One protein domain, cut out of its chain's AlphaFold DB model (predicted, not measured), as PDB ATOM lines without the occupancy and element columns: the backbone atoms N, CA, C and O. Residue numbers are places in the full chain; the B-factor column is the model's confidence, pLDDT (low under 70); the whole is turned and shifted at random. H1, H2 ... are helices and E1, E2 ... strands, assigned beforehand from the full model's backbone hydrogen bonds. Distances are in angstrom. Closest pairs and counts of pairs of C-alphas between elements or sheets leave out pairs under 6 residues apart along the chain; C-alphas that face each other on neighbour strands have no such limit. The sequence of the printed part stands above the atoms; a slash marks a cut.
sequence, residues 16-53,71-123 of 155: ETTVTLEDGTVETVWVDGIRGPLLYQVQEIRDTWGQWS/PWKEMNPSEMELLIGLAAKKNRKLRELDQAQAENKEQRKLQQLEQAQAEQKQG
ATOM      1  N   GLU A  16      11.935  45.506 -20.390       90.88
ATOM      2  CA  GLU A  16      11.954  44.522 -21.467       90.88
ATOM      3  C   GLU A  16      11.846  45.220 -22.824       90.88
ATOM      4  O   GLU A  16      11.056  46.149 -23.006       90.88
ATOM      5  N   THR A  17      12.633  44.762 -23.793       89.38
ATOM      6  CA  THR A  17      12.512  45.147 -25.198       89.38
ATOM      7  C   THR A  17      12.479  43.902 -26.073       89.38
ATOM      8  O   THR A  17      13.179  42.924 -25.808       89.38
ATOM      9  N   THR A  18      11.659  43.924 -27.117       91.56
ATOM     10  CA  THR A  18      11.567  42.834 -28.091       91.56
ATOM     11  C   THR A  18      12.317  43.219 -29.353       91.56
ATOM     12  O   THR A  18      12.039  44.265 -29.938       91.56
ATOM     13  N   VAL A  19      13.233  42.362 -29.796       91.31
ATOM     14  CA  VAL A  19      13.981  42.554 -31.041       91.31
ATOM     15  C   VAL A  19      13.653  41.435 -32.012       91.31
ATOM     16  O   VAL A  19      13.708  40.256 -31.663       91.31
ATOM     17  N   THR A  20      13.331  41.815 -33.245       92.62
ATOM     18  CA  THR A  20      13.211  40.880 -34.363       92.62
ATOM     19  C   THR A  20      14.598  40.621 -34.940       92.62
ATOM     20  O   THR A  20      15.286  41.546 -35.371       92.62
ATOM     21  N   LEU A  21      15.027  39.364 -34.918       89.06
ATOM     22  CA  LEU A  21      16.286  38.918 -35.503       89.06
ATOM     23  C   LEU A  21      16.168  38.765 -37.030       89.06
ATOM     24  O   LEU A  21      15.076  38.744 -37.593       89.06
ATOM     25  N   GLU A  22      17.314  38.640 -37.706       88.06
ATOM     26  CA  GLU A  22      17.409  38.491 -39.173       88.06
ATOM     27  C   GLU A  22      16.652  37.271 -39.721       88.06
ATOM     28  O   GLU A  22      16.245  37.259 -40.877       88.06
ATOM     29  N   ASP A  23      16.444  36.252 -38.891       87.50
ATOM     30  CA  ASP A  23      15.697  35.042 -39.230       87.50
ATOM     31  C   ASP A  23      14.186  35.157 -38.953       87.50
ATOM     32  O   ASP A  23      13.456  34.174 -39.062       87.50
ATOM     33  N   GLY A  24      13.714  36.350 -38.582       88.38
ATOM     34  CA  GLY A  24      12.316  36.628 -38.261       88.38
ATOM     35  C   GLY A  24      11.893  36.189 -36.858       88.38
ATOM     36  O   GLY A  24      10.733  36.381 -36.495       88.38
ATOM     37  N   THR A  25      12.797  35.624 -36.050       89.38
ATOM     38  CA  THR A  25      12.482  35.257 -34.663       89.38
ATOM     39  C   THR A  25      12.408  36.497 -33.773       89.38
ATOM     40  O   THR A  25      13.167  37.451 -33.945       89.38
ATOM     41  N   VAL A  26      11.466  36.503 -32.828       91.19
ATOM     42  CA  VAL A  26      11.297  37.599 -31.865       91.19
ATOM     43  C   VAL A  26      11.897  37.171 -30.537       91.19
ATOM     44  O   VAL A  26      11.509  36.149 -29.976       91.19
ATOM     45  N   GLU A  27      12.837  37.965 -30.039       89.94
ATOM     46  CA  GLU A  27      13.552  37.706 -28.796       89.94
ATOM     47  C   GLU A  27      13.340  38.836 -27.796       89.94
ATOM     48  O   GLU A  27      13.451  40.016 -28.138       89.94
ATOM     49  N   THR A  28      13.071  38.469 -26.544       90.00
ATOM     50  CA  THR A  28      12.943  39.421 -25.438       90.00
ATOM     51  C   THR A  28      14.298  39.614 -24.768       90.00
ATOM     52  O   THR A  28      14.952  38.660 -24.340       90.00
ATOM     53  N   VAL A  29      14.722  40.869 -24.654       88.75
ATOM     54  CA  VAL A  29      15.969  41.279 -24.008       88.75
ATOM     55  C   VAL A  29      15.643  42.244 -22.878       88.75
ATOM     56  O   VAL A  29      14.897  43.202 -23.059       88.75
ATOM     57  N   TRP A  30      16.234  42.014 -21.712       89.88
ATOM     58  CA  TRP A  30      16.167  42.957 -20.601       89.88
ATOM     59  C   TRP A  30      17.254  44.017 -20.752       89.88
ATOM     60  O   TRP A  30      18.407  43.685 -21.023       89.88
ATOM     61  N   VAL A  31      16.908  45.287 -20.567       87.81
ATOM     62  CA  VAL A  31      17.835  46.417 -20.691       87.81
ATOM     63  C   VAL A  31      17.802  47.248 -19.417       87.81
ATOM     64  O   VAL A  31      16.760  47.729 -18.982       87.81
ATOM     65  N   ASP A  32      18.972  47.441 -18.819       87.38
ATOM     66  CA  ASP A  32      19.196  48.376 -17.723       87.38
ATOM     67  C   ASP A  32      19.508  49.763 -18.312       87.38
ATOM     68  O   ASP A  32      20.401  49.909 -19.150       87.38
ATOM     69  N   GLY A  33      18.792  50.805 -17.877       82.38
ATOM     70  CA  GLY A  33      18.970  52.168 -18.400       82.38
ATOM     71  C   GLY A  33      20.359  52.775 -18.148       82.38
ATOM     72  O   GLY A  33      20.740  53.760 -18.778       82.38
ATOM     73  N   ILE A  34      21.140  52.199 -17.235       82.75
ATOM     74  CA  ILE A  34      22.495  52.628 -16.882       82.75
ATOM     75  C   ILE A  34      23.539  51.691 -17.483       82.75
ATOM     76  O   ILE A  34      24.584  52.159 -17.936       82.75
ATOM     77  N   ARG A  35      23.288  50.380 -17.448       79.62
ATOM     78  CA  ARG A  35      24.291  49.344 -17.752       79.62
ATOM     79  C   ARG A  35      24.144  48.729 -19.143       79.62
ATOM     80  O   ARG A  35      25.101  48.128 -19.629       79.62
ATOM     81  N   GLY A  36      22.993  48.905 -19.784       87.06
ATOM     82  CA  GLY A  36      22.689  48.368 -21.103       87.06
ATOM     83  C   GLY A  36      22.049  46.982 -21.072       87.06
ATOM     84  O   GLY A  36      21.415  46.625 -20.076       87.06
ATOM     85  N   PRO A  37      22.152  46.209 -22.165       89.19
ATOM     86  CA  PRO A  37      21.460  44.939 -22.282       89.19
ATOM     87  C   PRO A  37      22.008  43.932 -21.275       89.19
ATOM     88  O   PRO A  37      23.209  43.864 -20.992       89.19
ATOM     89  N   LEU A  38      21.100  43.134 -20.740       87.38
ATOM     90  CA  LEU A  38      21.385  42.080 -19.794       87.38
ATOM     91  C   LEU A  38      21.343  40.728 -20.502       87.38
ATOM     92  O   LEU A  38      20.521  40.469 -21.384       87.38
ATOM     93  N   LEU A  39      22.263  39.860 -20.099       85.12
ATOM     94  CA  LEU A  39      22.380  38.508 -20.618       85.12
ATOM     95  C   LEU A  39      21.741  37.517 -19.668       85.12
ATOM     96  O   LEU A  39      21.976  37.570 -18.461       85.12
ATOM     97  N   TYR A  40      20.986  36.593 -20.242       80.00
ATOM     98  CA  TYR A  40      20.427  35.471 -19.519       80.00
ATOM     99  C   TYR A  40      21.560  34.570 -19.027       80.00
ATOM    100  O   TYR A  40      22.419  34.159 -19.807       80.00
ATOM    101  N   GLN A  41      21.582  34.280 -17.732       77.19
ATOM    102  CA  GLN A  41      22.515  33.349 -17.122       77.19
ATOM    103  C   GLN A  41      21.738  32.407 -16.208       77.19
ATOM    104  O   GLN A  41      21.231  32.814 -15.158       77.19
ATOM    105  N   VAL A  42      21.691  31.131 -16.590       65.25
ATOM    106  CA  VAL A  42      21.197  30.072 -15.713       65.25
ATOM    107  C   VAL A  42      22.233  29.861 -14.620       65.25
ATOM    108  O   VAL A  42      23.312  29.316 -14.853       65.25
ATOM    109  N   GLN A  43      21.929  30.333 -13.417       65.50
ATOM    110  CA  GLN A  43      22.587  29.850 -12.211       65.50
ATOM    111  C   GLN A  43      21.677  28.794 -11.593       65.50
ATOM    112  O   GLN A  43      20.461  28.946 -11.613       65.50
ATOM    113  N   GLU A  44      22.263  27.726 -11.043       51.03
ATOM    114  CA  GLU A  44      21.613  26.463 -10.633       51.03
ATOM    115  C   GLU A  44      20.337  26.592  -9.772       51.03
ATOM    116  O   GLU A  44      19.616  25.614  -9.592       51.03
ATOM    117  N   ILE A  45      20.055  27.777  -9.225       53.41
ATOM    118  CA  ILE A  45      18.943  28.046  -8.311       53.41
ATOM    119  C   ILE A  45      18.025  29.177  -8.823       53.41
ATOM    120  O   ILE A  45      16.869  29.242  -8.403       53.41
ATOM    121  N   ARG A  46      18.492  30.078  -9.706       51.12
ATOM    122  CA  ARG A  46      17.717  31.228 -10.213       51.12
ATOM    123  C   ARG A  46      18.196  31.694 -11.585       51.12
ATOM    124  O   ARG A  46      19.396  31.739 -11.848       51.12
ATOM    125  N   ASP A  47      17.248  32.172 -12.385       59.75
ATOM    126  CA  ASP A  47      17.550  33.006 -13.543       59.75
ATOM    127  C   ASP A  47      18.238  34.285 -13.065       59.75
ATOM    128  O   ASP A  47      17.695  35.058 -12.268       59.75
ATOM    129  N   THR A  48      19.469  34.486 -13.520       65.06
ATOM    130  CA  THR A  48      20.253  35.679 -13.209       65.06
ATOM    131  C   THR A  48      20.559  36.434 -14.484       65.06
ATOM    132  O   THR A  48      20.733  35.853 -15.552       65.06
ATOM    133  N   TRP A  49      20.606  37.755 -14.369       65.94
ATOM    134  CA  TRP A  49      20.854  38.645 -15.490       65.94
ATOM    135  C   TRP A  49      22.245  39.254 -15.333       65.94
ATOM    136  O   TRP A  49      22.492  40.074 -14.446       65.94
ATOM    137  N   GLY A  50      23.177  38.799 -16.167       62.91
ATOM    138  CA  GLY A  50      24.558  39.270 -16.187       62.91
ATOM    139  C   GLY A  50      24.701  40.563 -16.985       62.91
ATOM    140  O   GLY A  50      24.013  40.777 -17.982       62.91
ATOM    141  N   GLN A  51      25.627  41.431 -16.576       66.69
ATOM    142  CA  GLN A  51      25.944  42.625 -17.359       66.69
ATOM    143  C   GLN A  51      26.644  42.240 -18.665       66.69
ATOM    144  O   GLN A  51      27.589  41.453 -18.662       66.69
ATOM    145  N   TRP A  52      26.280  42.883 -19.772       65.56
ATOM    146  CA  TRP A  52      26.986  42.720 -21.047       65.56
ATOM    147  C   TRP A  52      28.490  43.038 -20.973       65.56
ATOM    148  O   TRP A  52      29.316  42.449 -21.679       65.56
ATOM    149  N   SER A  53      28.855  44.001 -20.126       64.38
ATOM    150  CA  SER A  53      30.232  44.426 -19.873       64.38
ATOM    151  C   SER A  53      30.989  43.550 -18.885       64.38
ATOM    152  O   SER A  53      32.191  43.764 -18.723       64.38
ATOM    153  N   PRO A  71      30.641  53.934 -22.121       80.62
ATOM    154  CA  PRO A  71      29.516  53.706 -21.219       80.62
ATOM    155  C   PRO A  71      28.194  53.664 -21.990       80.62
ATOM    156  O   PRO A  71      28.017  54.428 -22.935       80.62
ATOM    157  N   TRP A  72      27.246  52.814 -21.576       84.50
ATOM    158  CA  TRP A  72      25.947  52.668 -22.254       84.50
ATOM    159  C   TRP A  72      25.255  54.017 -22.484       84.50
ATOM    160  O   TRP A  72      24.820  54.307 -23.589       84.50
ATOM    161  N   LYS A  73      25.259  54.892 -21.470       83.81
ATOM    162  CA  LYS A  73      24.679  56.246 -21.531       83.81
ATOM    163  C   LYS A  73      25.297  57.161 -22.589       83.81
ATOM    164  O   LYS A  73      24.677  58.145 -22.971       83.81
ATOM    165  N   GLU A  74      26.520  56.871 -23.011       85.94
ATOM    166  CA  GLU A  74      27.241  57.662 -24.002       85.94
ATOM    167  C   GLU A  74      27.078  57.084 -25.413       85.94
ATOM    168  O   GLU A  74      27.426  57.755 -26.381       85.94
ATOM    169  N   MET A  75      26.565  55.857 -25.565       85.56
ATOM    170  CA  MET A  75      26.415  55.191 -26.862       85.56
ATOM    171  C   MET A  75      25.374  55.864 -27.759       85.56
ATOM    172  O   MET A  75      24.369  56.399 -27.299       85.56
ATOM    173  N   ASN A  76      25.620  55.818 -29.066       91.19
ATOM    174  CA  ASN A  76      24.655  56.279 -30.058       91.19
ATOM    175  C   ASN A  76      23.480  55.286 -30.153       91.19
ATOM    176  O   ASN A  76      23.689  54.090 -29.936       91.19
ATOM    177  N   PRO A  77      22.278  55.723 -30.571       90.56
ATOM    178  CA  PRO A  77      21.119  54.835 -30.708       90.56
ATOM    179  C   PRO A  77      21.394  53.593 -31.569       90.56
ATOM    180  O   PRO A  77      21.062  52.485 -31.169       90.56
ATOM    181  N   SER A  78      22.110  53.741 -32.688       88.19
ATOM    182  CA  SER A  78      22.476  52.604 -33.546       88.19
ATOM    183  C   SER A  78      23.457  51.628 -32.880       88.19
ATOM    184  O   SER A  78      23.394  50.426 -33.123       88.19
ATOM    185  N   GLU A  79      24.363  52.119 -32.023       84.69
ATOM    186  CA  GLU A  79      25.257  51.259 -31.230       84.69
ATOM    187  C   GLU A  79      24.452  50.486 -30.176       84.69
ATOM    188  O   GLU A  79      24.684  49.294 -29.969       84.69
ATOM    189  N   MET A  80      23.478  51.153 -29.545       87.00
ATOM    190  CA  MET A  80      22.566  50.536 -28.583       87.00
ATOM    191  C   MET A  80      21.726  49.437 -29.238       87.00
ATOM    192  O   MET A  80      21.704  48.316 -28.737       87.00
ATOM    193  N   GLU A  81      21.087  49.720 -30.375       87.12
ATOM    194  CA  GLU A  81      20.297  48.748 -31.142       87.12
ATOM    195  C   GLU A  81      21.134  47.530 -31.542       87.12
ATOM    196  O   GLU A  81      20.719  46.387 -31.333       87.12
ATOM    197  N   LEU A  82      22.355  47.760 -32.037       87.31
ATOM    198  CA  LEU A  82      23.279  46.689 -32.399       87.31
ATOM    199  C   LEU A  82      23.625  45.809 -31.192       87.31
ATOM    200  O   LEU A  82      23.613  44.583 -31.297       87.31
ATOM    201  N   LEU A  83      23.901  46.406 -30.032       88.00
ATOM    202  CA  LEU A  83      24.205  45.655 -28.816       88.00
ATOM    203  C   LEU A  83      23.008  44.868 -28.284       88.00
ATOM    204  O   LEU A  83      23.192  43.734 -27.841       88.00
ATOM    205  N   ILE A  84      21.794  45.417 -28.357       89.25
ATOM    206  CA  ILE A  84      20.575  44.687 -27.985       89.25
ATOM    207  C   ILE A  84      20.377  43.498 -28.937       89.25
ATOM    208  O   ILE A  84      20.120  42.386 -28.477       89.25
ATOM    209  N   GLY A  85      20.592  43.681 -30.243       88.38
ATOM    210  CA  GLY A  85      20.541  42.591 -31.221       88.38
ATOM    211  C   GLY A  85      21.578  41.494 -30.954       88.38
ATOM    212  O   GLY A  85      21.263  40.302 -31.009       88.38
ATOM    213  N   LEU A  86      22.812  41.862 -30.596       88.50
ATOM    214  CA  LEU A  86      23.836  40.889 -30.208       88.50
ATOM    215  C   LEU A  86      23.481  40.165 -28.896       88.50
ATOM    216  O   LEU A  86      23.762  38.970 -28.764       88.50
ATOM    217  N   ALA A  87      22.849  40.854 -27.942       88.31
ATOM    218  CA  ALA A  87      22.341  40.257 -26.709       88.31
ATOM    219  C   ALA A  87      21.215  39.258 -26.959       88.31
ATOM    220  O   ALA A  87      21.283  38.148 -26.430       88.31
ATOM    221  N   ALA A  88      20.264  39.579 -27.835       89.81
ATOM    222  CA  ALA A  88      19.224  38.651 -28.274       89.81
ATOM    223  C   ALA A  88      19.825  37.367 -28.871       89.81
ATOM    224  O   ALA A  88      19.546  36.264 -28.391       89.81
ATOM    225  N   LYS A  89      20.741  37.501 -29.846       90.12
ATOM    226  CA  LYS A  89      21.438  36.354 -30.465       90.12
ATOM    227  C   LYS A  89      22.150  35.491 -29.418       90.12
ATOM    228  O   LYS A  89      22.157  34.264 -29.507       90.12
ATOM    229  N   LYS A  90      22.749  36.122 -28.406       87.44
ATOM    230  CA  LYS A  90      23.453  35.411 -27.340       87.44
ATOM    231  C   LYS A  90      22.511  34.700 -26.368       87.44
ATOM    232  O   LYS A  90      22.779  33.546 -26.052       87.44
ATOM    233  N   ASN A  91      21.439  35.347 -25.919       88.56
ATOM    234  CA  ASN A  91      20.452  34.738 -25.022       88.56
ATOM    235  C   ASN A  91      19.825  33.497 -25.653       88.56
ATOM    236  O   ASN A  91      19.682  32.471 -24.993       88.56
ATOM    237  N   ARG A  92      19.532  33.554 -26.955       88.25
ATOM    238  CA  ARG A  92      19.097  32.381 -27.712       88.25
ATOM    239  C   ARG A  92      20.129  31.257 -27.673       88.25
ATOM    240  O   ARG A  92      19.804  30.152 -27.254       88.25
ATOM    241  N   LYS A  93      21.381  31.551 -28.032       88.56
ATOM    242  CA  LYS A  93      22.455  30.548 -28.017       88.56
ATOM    243  C   LYS A  93      22.669  29.935 -26.630       88.56
ATOM    244  O   LYS A  93      22.974  28.753 -26.533       88.56
ATOM    245  N   LEU A  94      22.542  30.724 -25.564       85.88
ATOM    246  CA  LEU A  94      22.655  30.218 -24.195       85.88
ATOM    247  C   LEU A  94      21.518  29.244 -23.870       85.88
ATOM    248  O   LEU A  94      21.806  28.144 -23.418       85.88
ATOM    249  N   ARG A  95      20.270  29.568 -24.227       84.69
ATOM    250  CA  ARG A  95      19.134  28.644 -24.058       84.69
ATOM    251  C   ARG A  95      19.299  27.345 -24.850       84.69
ATOM    252  O   ARG A  95      19.030  26.275 -24.316       84.69
ATOM    253  N   GLU A  96      19.773  27.425 -26.092       89.12
ATOM    254  CA  GLU A  96      20.060  26.240 -26.917       89.12
ATOM    255  C   GLU A  96      21.149  25.358 -26.279       89.12
ATOM    256  O   GLU A  96      21.027  24.135 -26.239       89.12
ATOM    257  N   LEU A  97      22.206  25.971 -25.734       87.56
ATOM    258  CA  LEU A  97      23.263  25.246 -25.026       87.56
ATOM    259  C   LEU A  97      22.754  24.599 -23.735       87.56
ATOM    260  O   LEU A  97      23.130  23.462 -23.454       87.56
ATOM    261  N   ASP A  98      21.907  25.289 -22.976       85.25
ATOM    262  CA  ASP A  98      21.327  24.761 -21.741       85.25
ATOM    263  C   ASP A  98      20.424  23.552 -22.027       85.25
ATOM    264  O   ASP A  98      20.526  22.528 -21.346       85.25
ATOM    265  N   GLN A  99      19.613  23.614 -23.089       87.81
ATOM    266  CA  GLN A  99      18.810  22.481 -23.561       87.81
ATOM    267  C   GLN A  99      19.694  21.298 -23.970       87.81
ATOM    268  O   GLN A  99      19.510  20.187 -23.473       87.81
ATOM    269  N   ALA A 100      20.727  21.539 -24.783       88.00
ATOM    270  CA  ALA A 100      21.655  20.491 -25.201       88.00
ATOM    271  C   ALA A 100      22.401  19.856 -24.010       88.00
ATOM    272  O   ALA A 100      22.693  18.657 -24.005       88.00
ATOM    273  N   GLN A 101      22.736  20.634 -22.976       88.31
ATOM    274  CA  GLN A 101      23.352  20.105 -21.758       88.31
ATOM    275  C   GLN A 101      22.377  19.265 -20.929       88.31
ATOM    276  O   GLN A 101      22.781  18.226 -20.397       88.31
ATOM    277  N   ALA A 102      21.112  19.682 -20.832       87.50
ATOM    278  CA  ALA A 102      20.069  18.922 -20.154       87.50
ATOM    279  C   ALA A 102      19.857  17.553 -20.821       87.50
ATOM    280  O   ALA A 102      19.944  16.529 -20.142       87.50
ATOM    281  N   GLU A 103      19.721  17.519 -22.148       90.62
ATOM    282  CA  GLU A 103      19.571  16.281 -22.925       90.62
ATOM    283  C   GLU A 103      20.771  15.341 -22.745       90.62
ATOM    284  O   GLU A 103      20.613  14.155 -22.447       90.62
ATOM    285  N   ASN A 104      21.996  15.869 -22.832       91.81
ATOM    286  CA  ASN A 104      23.209  15.081 -22.602       91.81
ATOM    287  C   ASN A 104      23.262  14.491 -21.184       91.81
ATOM    288  O   ASN A 104      23.745  13.372 -20.984       91.81
ATOM    289  N   LYS A 105      22.784  15.228 -20.176       91.31
ATOM    290  CA  LYS A 105      22.723  14.750 -18.788       91.31
ATOM    291  C   LYS A 105      21.706  13.621 -18.637       91.31
ATOM    292  O   LYS A 105      21.983  12.664 -17.914       91.31
ATOM    293  N   GLU A 106      20.561  13.707 -19.306       91.06
ATOM    294  CA  GLU A 106      19.548  12.647 -19.320       91.06
ATOM    295  C   GLU A 106      20.051  11.389 -20.029       91.06
ATOM    296  O   GLU A 106      19.972  10.300 -19.459       91.06
ATOM    297  N   GLN A 107      20.678  11.533 -21.198       92.00
ATOM    298  CA  GLN A 107      21.275  10.411 -21.928       92.00
ATOM    299  C   GLN A 107      22.346   9.691 -21.101       92.00
ATOM    300  O   GLN A 107      22.354   8.462 -21.031       92.00
ATOM    301  N   ARG A 108      23.213  10.436 -20.402       92.25
ATOM    302  CA  ARG A 108      24.223   9.848 -19.505       92.25
ATOM    303  C   ARG A 108      23.597   9.078 -18.346       92.25
ATOM    304  O   ARG A 108      24.084   8.005 -18.008       92.25
ATOM    305  N   LYS A 109      22.523   9.599 -17.743       93.00
ATOM    306  CA  LYS A 109      21.799   8.893 -16.673       93.00
ATOM    307  C   LYS A 109      21.171   7.596 -17.179       93.00
ATOM    308  O   LYS A 109      21.254   6.585 -16.490       93.00
ATOM    309  N   LEU A 110      20.579   7.613 -18.373       92.38
ATOM    310  CA  LEU A 110      19.998   6.419 -18.992       92.38
ATOM    311  C   LEU A 110      21.067   5.358 -19.279       92.38
ATOM    312  O   LEU A 110      20.889   4.208 -18.888       92.38
ATOM    313  N   GLN A 111      22.207   5.751 -19.855       93.12
ATOM    314  CA  GLN A 111      23.331   4.837 -20.095       93.12
ATOM    315  C   GLN A 111      23.879   4.232 -18.794       93.12
ATOM    316  O   GLN A 111      24.152   3.036 -18.742       93.12
ATOM    317  N   GLN A 112      23.998   5.026 -17.724       92.94
ATOM    318  CA  GLN A 112      24.428   4.524 -16.412       92.94
ATOM    319  C   GLN A 112      23.426   3.533 -15.808       92.94
ATOM    320  O   GLN A 112      23.833   2.526 -15.231       92.94
ATOM    321  N   LEU A 113      22.120   3.786 -15.948       91.81
ATOM    322  CA  LEU A 113      21.081   2.868 -15.473       91.81
ATOM    323  C   LEU A 113      21.089   1.553 -16.256       91.81
ATOM    324  O   LEU A 113      20.940   0.489 -15.659       91.81
ATOM    325  N   GLU A 114      21.290   1.611 -17.571       92.44
ATOM    326  CA  GLU A 114      21.387   0.423 -18.417       92.44
ATOM    327  C   GLU A 114      22.626  -0.418 -18.075       92.44
ATOM    328  O   GLU A 114      22.514  -1.631 -17.895       92.44
ATOM    329  N   GLN A 115      23.785   0.224 -17.885       90.62
ATOM    330  CA  GLN A 115      25.012  -0.443 -17.434       90.62
ATOM    331  C   GLN A 115      24.829  -1.096 -16.058       90.62
ATOM    332  O   GLN A 115      25.129  -2.278 -15.900       90.62
ATOM    333  N   ALA A 116      24.242  -0.385 -15.092       88.88
ATOM    334  CA  ALA A 116      23.967  -0.933 -13.764       88.88
ATOM    335  C   ALA A 116      23.003  -2.139 -13.810       88.88
ATOM    336  O   ALA A 116      23.186  -3.117 -13.082       88.88
ATOM    337  N   GLN A 117      21.988  -2.113 -14.682       87.69
ATOM    338  CA  GLN A 117      21.089  -3.257 -14.881       87.69
ATOM    339  C   GLN A 117      21.790  -4.445 -15.554       87.69
ATOM    340  O   GLN A 117      21.509  -5.597 -15.207       87.69
ATOM    341  N   ALA A 118      22.691  -4.194 -16.505       85.44
ATOM    342  CA  ALA A 118      23.478  -5.236 -17.157       85.44
ATOM    343  C   ALA A 118      24.428  -5.929 -16.165       85.44
ATOM    344  O   ALA A 118      24.470  -7.161 -16.118       85.44
ATOM    345  N   GLU A 119      25.106  -5.160 -15.310       81.75
ATOM    346  CA  GLU A 119      25.972  -5.678 -14.245       81.75
ATOM    347  C   GLU A 119      25.191  -6.502 -13.216       81.75
ATOM    348  O   GLU A 119      25.621  -7.596 -12.853       81.75
ATOM    349  N   GLN A 120      24.000  -6.056 -12.798       78.62
ATOM    350  CA  GLN A 120      23.144  -6.851 -11.907       78.62
ATOM    351  C   GLN A 120      22.735  -8.193 -12.530       78.62
ATOM    352  O   GLN A 120      22.700  -9.211 -11.835       78.62
ATOM    353  N   LYS A 121      22.442  -8.230 -13.838       74.81
ATOM    354  CA  LYS A 121      22.114  -9.479 -14.545       74.81
ATOM    355  C   LYS A 121      23.324 -10.412 -14.654       74.81
ATOM    356  O   LYS A 121      23.163 -11.613 -14.442       74.81
ATOM    357  N   GLN A 122      24.519  -9.886 -14.929       68.75
ATOM    358  CA  GLN A 122      25.748 -10.688 -14.995       68.75
ATOM    359  C   GLN A 122      26.192 -11.197 -13.616       68.75
ATOM    360  O   GLN A 122      26.475 -12.386 -13.469       68.75
ATOM    361  N   GLY A 123      26.165 -10.349 -12.584       61.28
ATOM    362  CA  GLY A 123      26.497 -10.737 -11.210       61.28
ATOM    363  C   GLY A 123      25.547 -11.793 -10.636       61.28
ATOM    364  O   GLY A 123      25.976 -12.685  -9.908       61.28
TER     365      GLY A 123
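AT A GLANCE: This is residues 16 to 53 and 71 to 123 of the 155 residues of the protein "Hypothetical protein" of Alexandrium catenella (UniProt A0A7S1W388). A long helix, H1, crosses one face of a strongly twisted sheet of four strands, and its residues 99 to 123 stick out. The 91 printed residues hold E1, E2, E3, E4 and H1; the strands, in that order, form a meander, each antiparallel to the one before. The class is mixed, in two layers, helix on sheet; the whole is extended, radius of gyration of the C-alphas 20.0 A, spanning 69 by 28 by 17 A.

IN THESE COORDINATES: E1 is residues 16 to 20, from C-alpha (11.954, 44.522, -21.467), E2 26 to 32, E3 36 to 43, E4 46 to 51. H1, residues 77 to 123, is 68.6 A long, ending at (26.497, -10.737, -11.210).

HOW THE PARTS SIT: In hairpin E3 and E4, N 41 and O 48 are within hydrogen-bond range, 2.8 A. H1 runs across the strands; its closest C-alphas with E3, Asn 91 and Tyr 40, are 5.6 A apart. Every O i to N i+4 pair in H1 is within range.

THE WHOLE: Residues 54 to 70 are cut out; C-alphas 53 and 71 are 9.4 A apart. Residues 42 to 53 and 122 to 123 have pLDDT under 70.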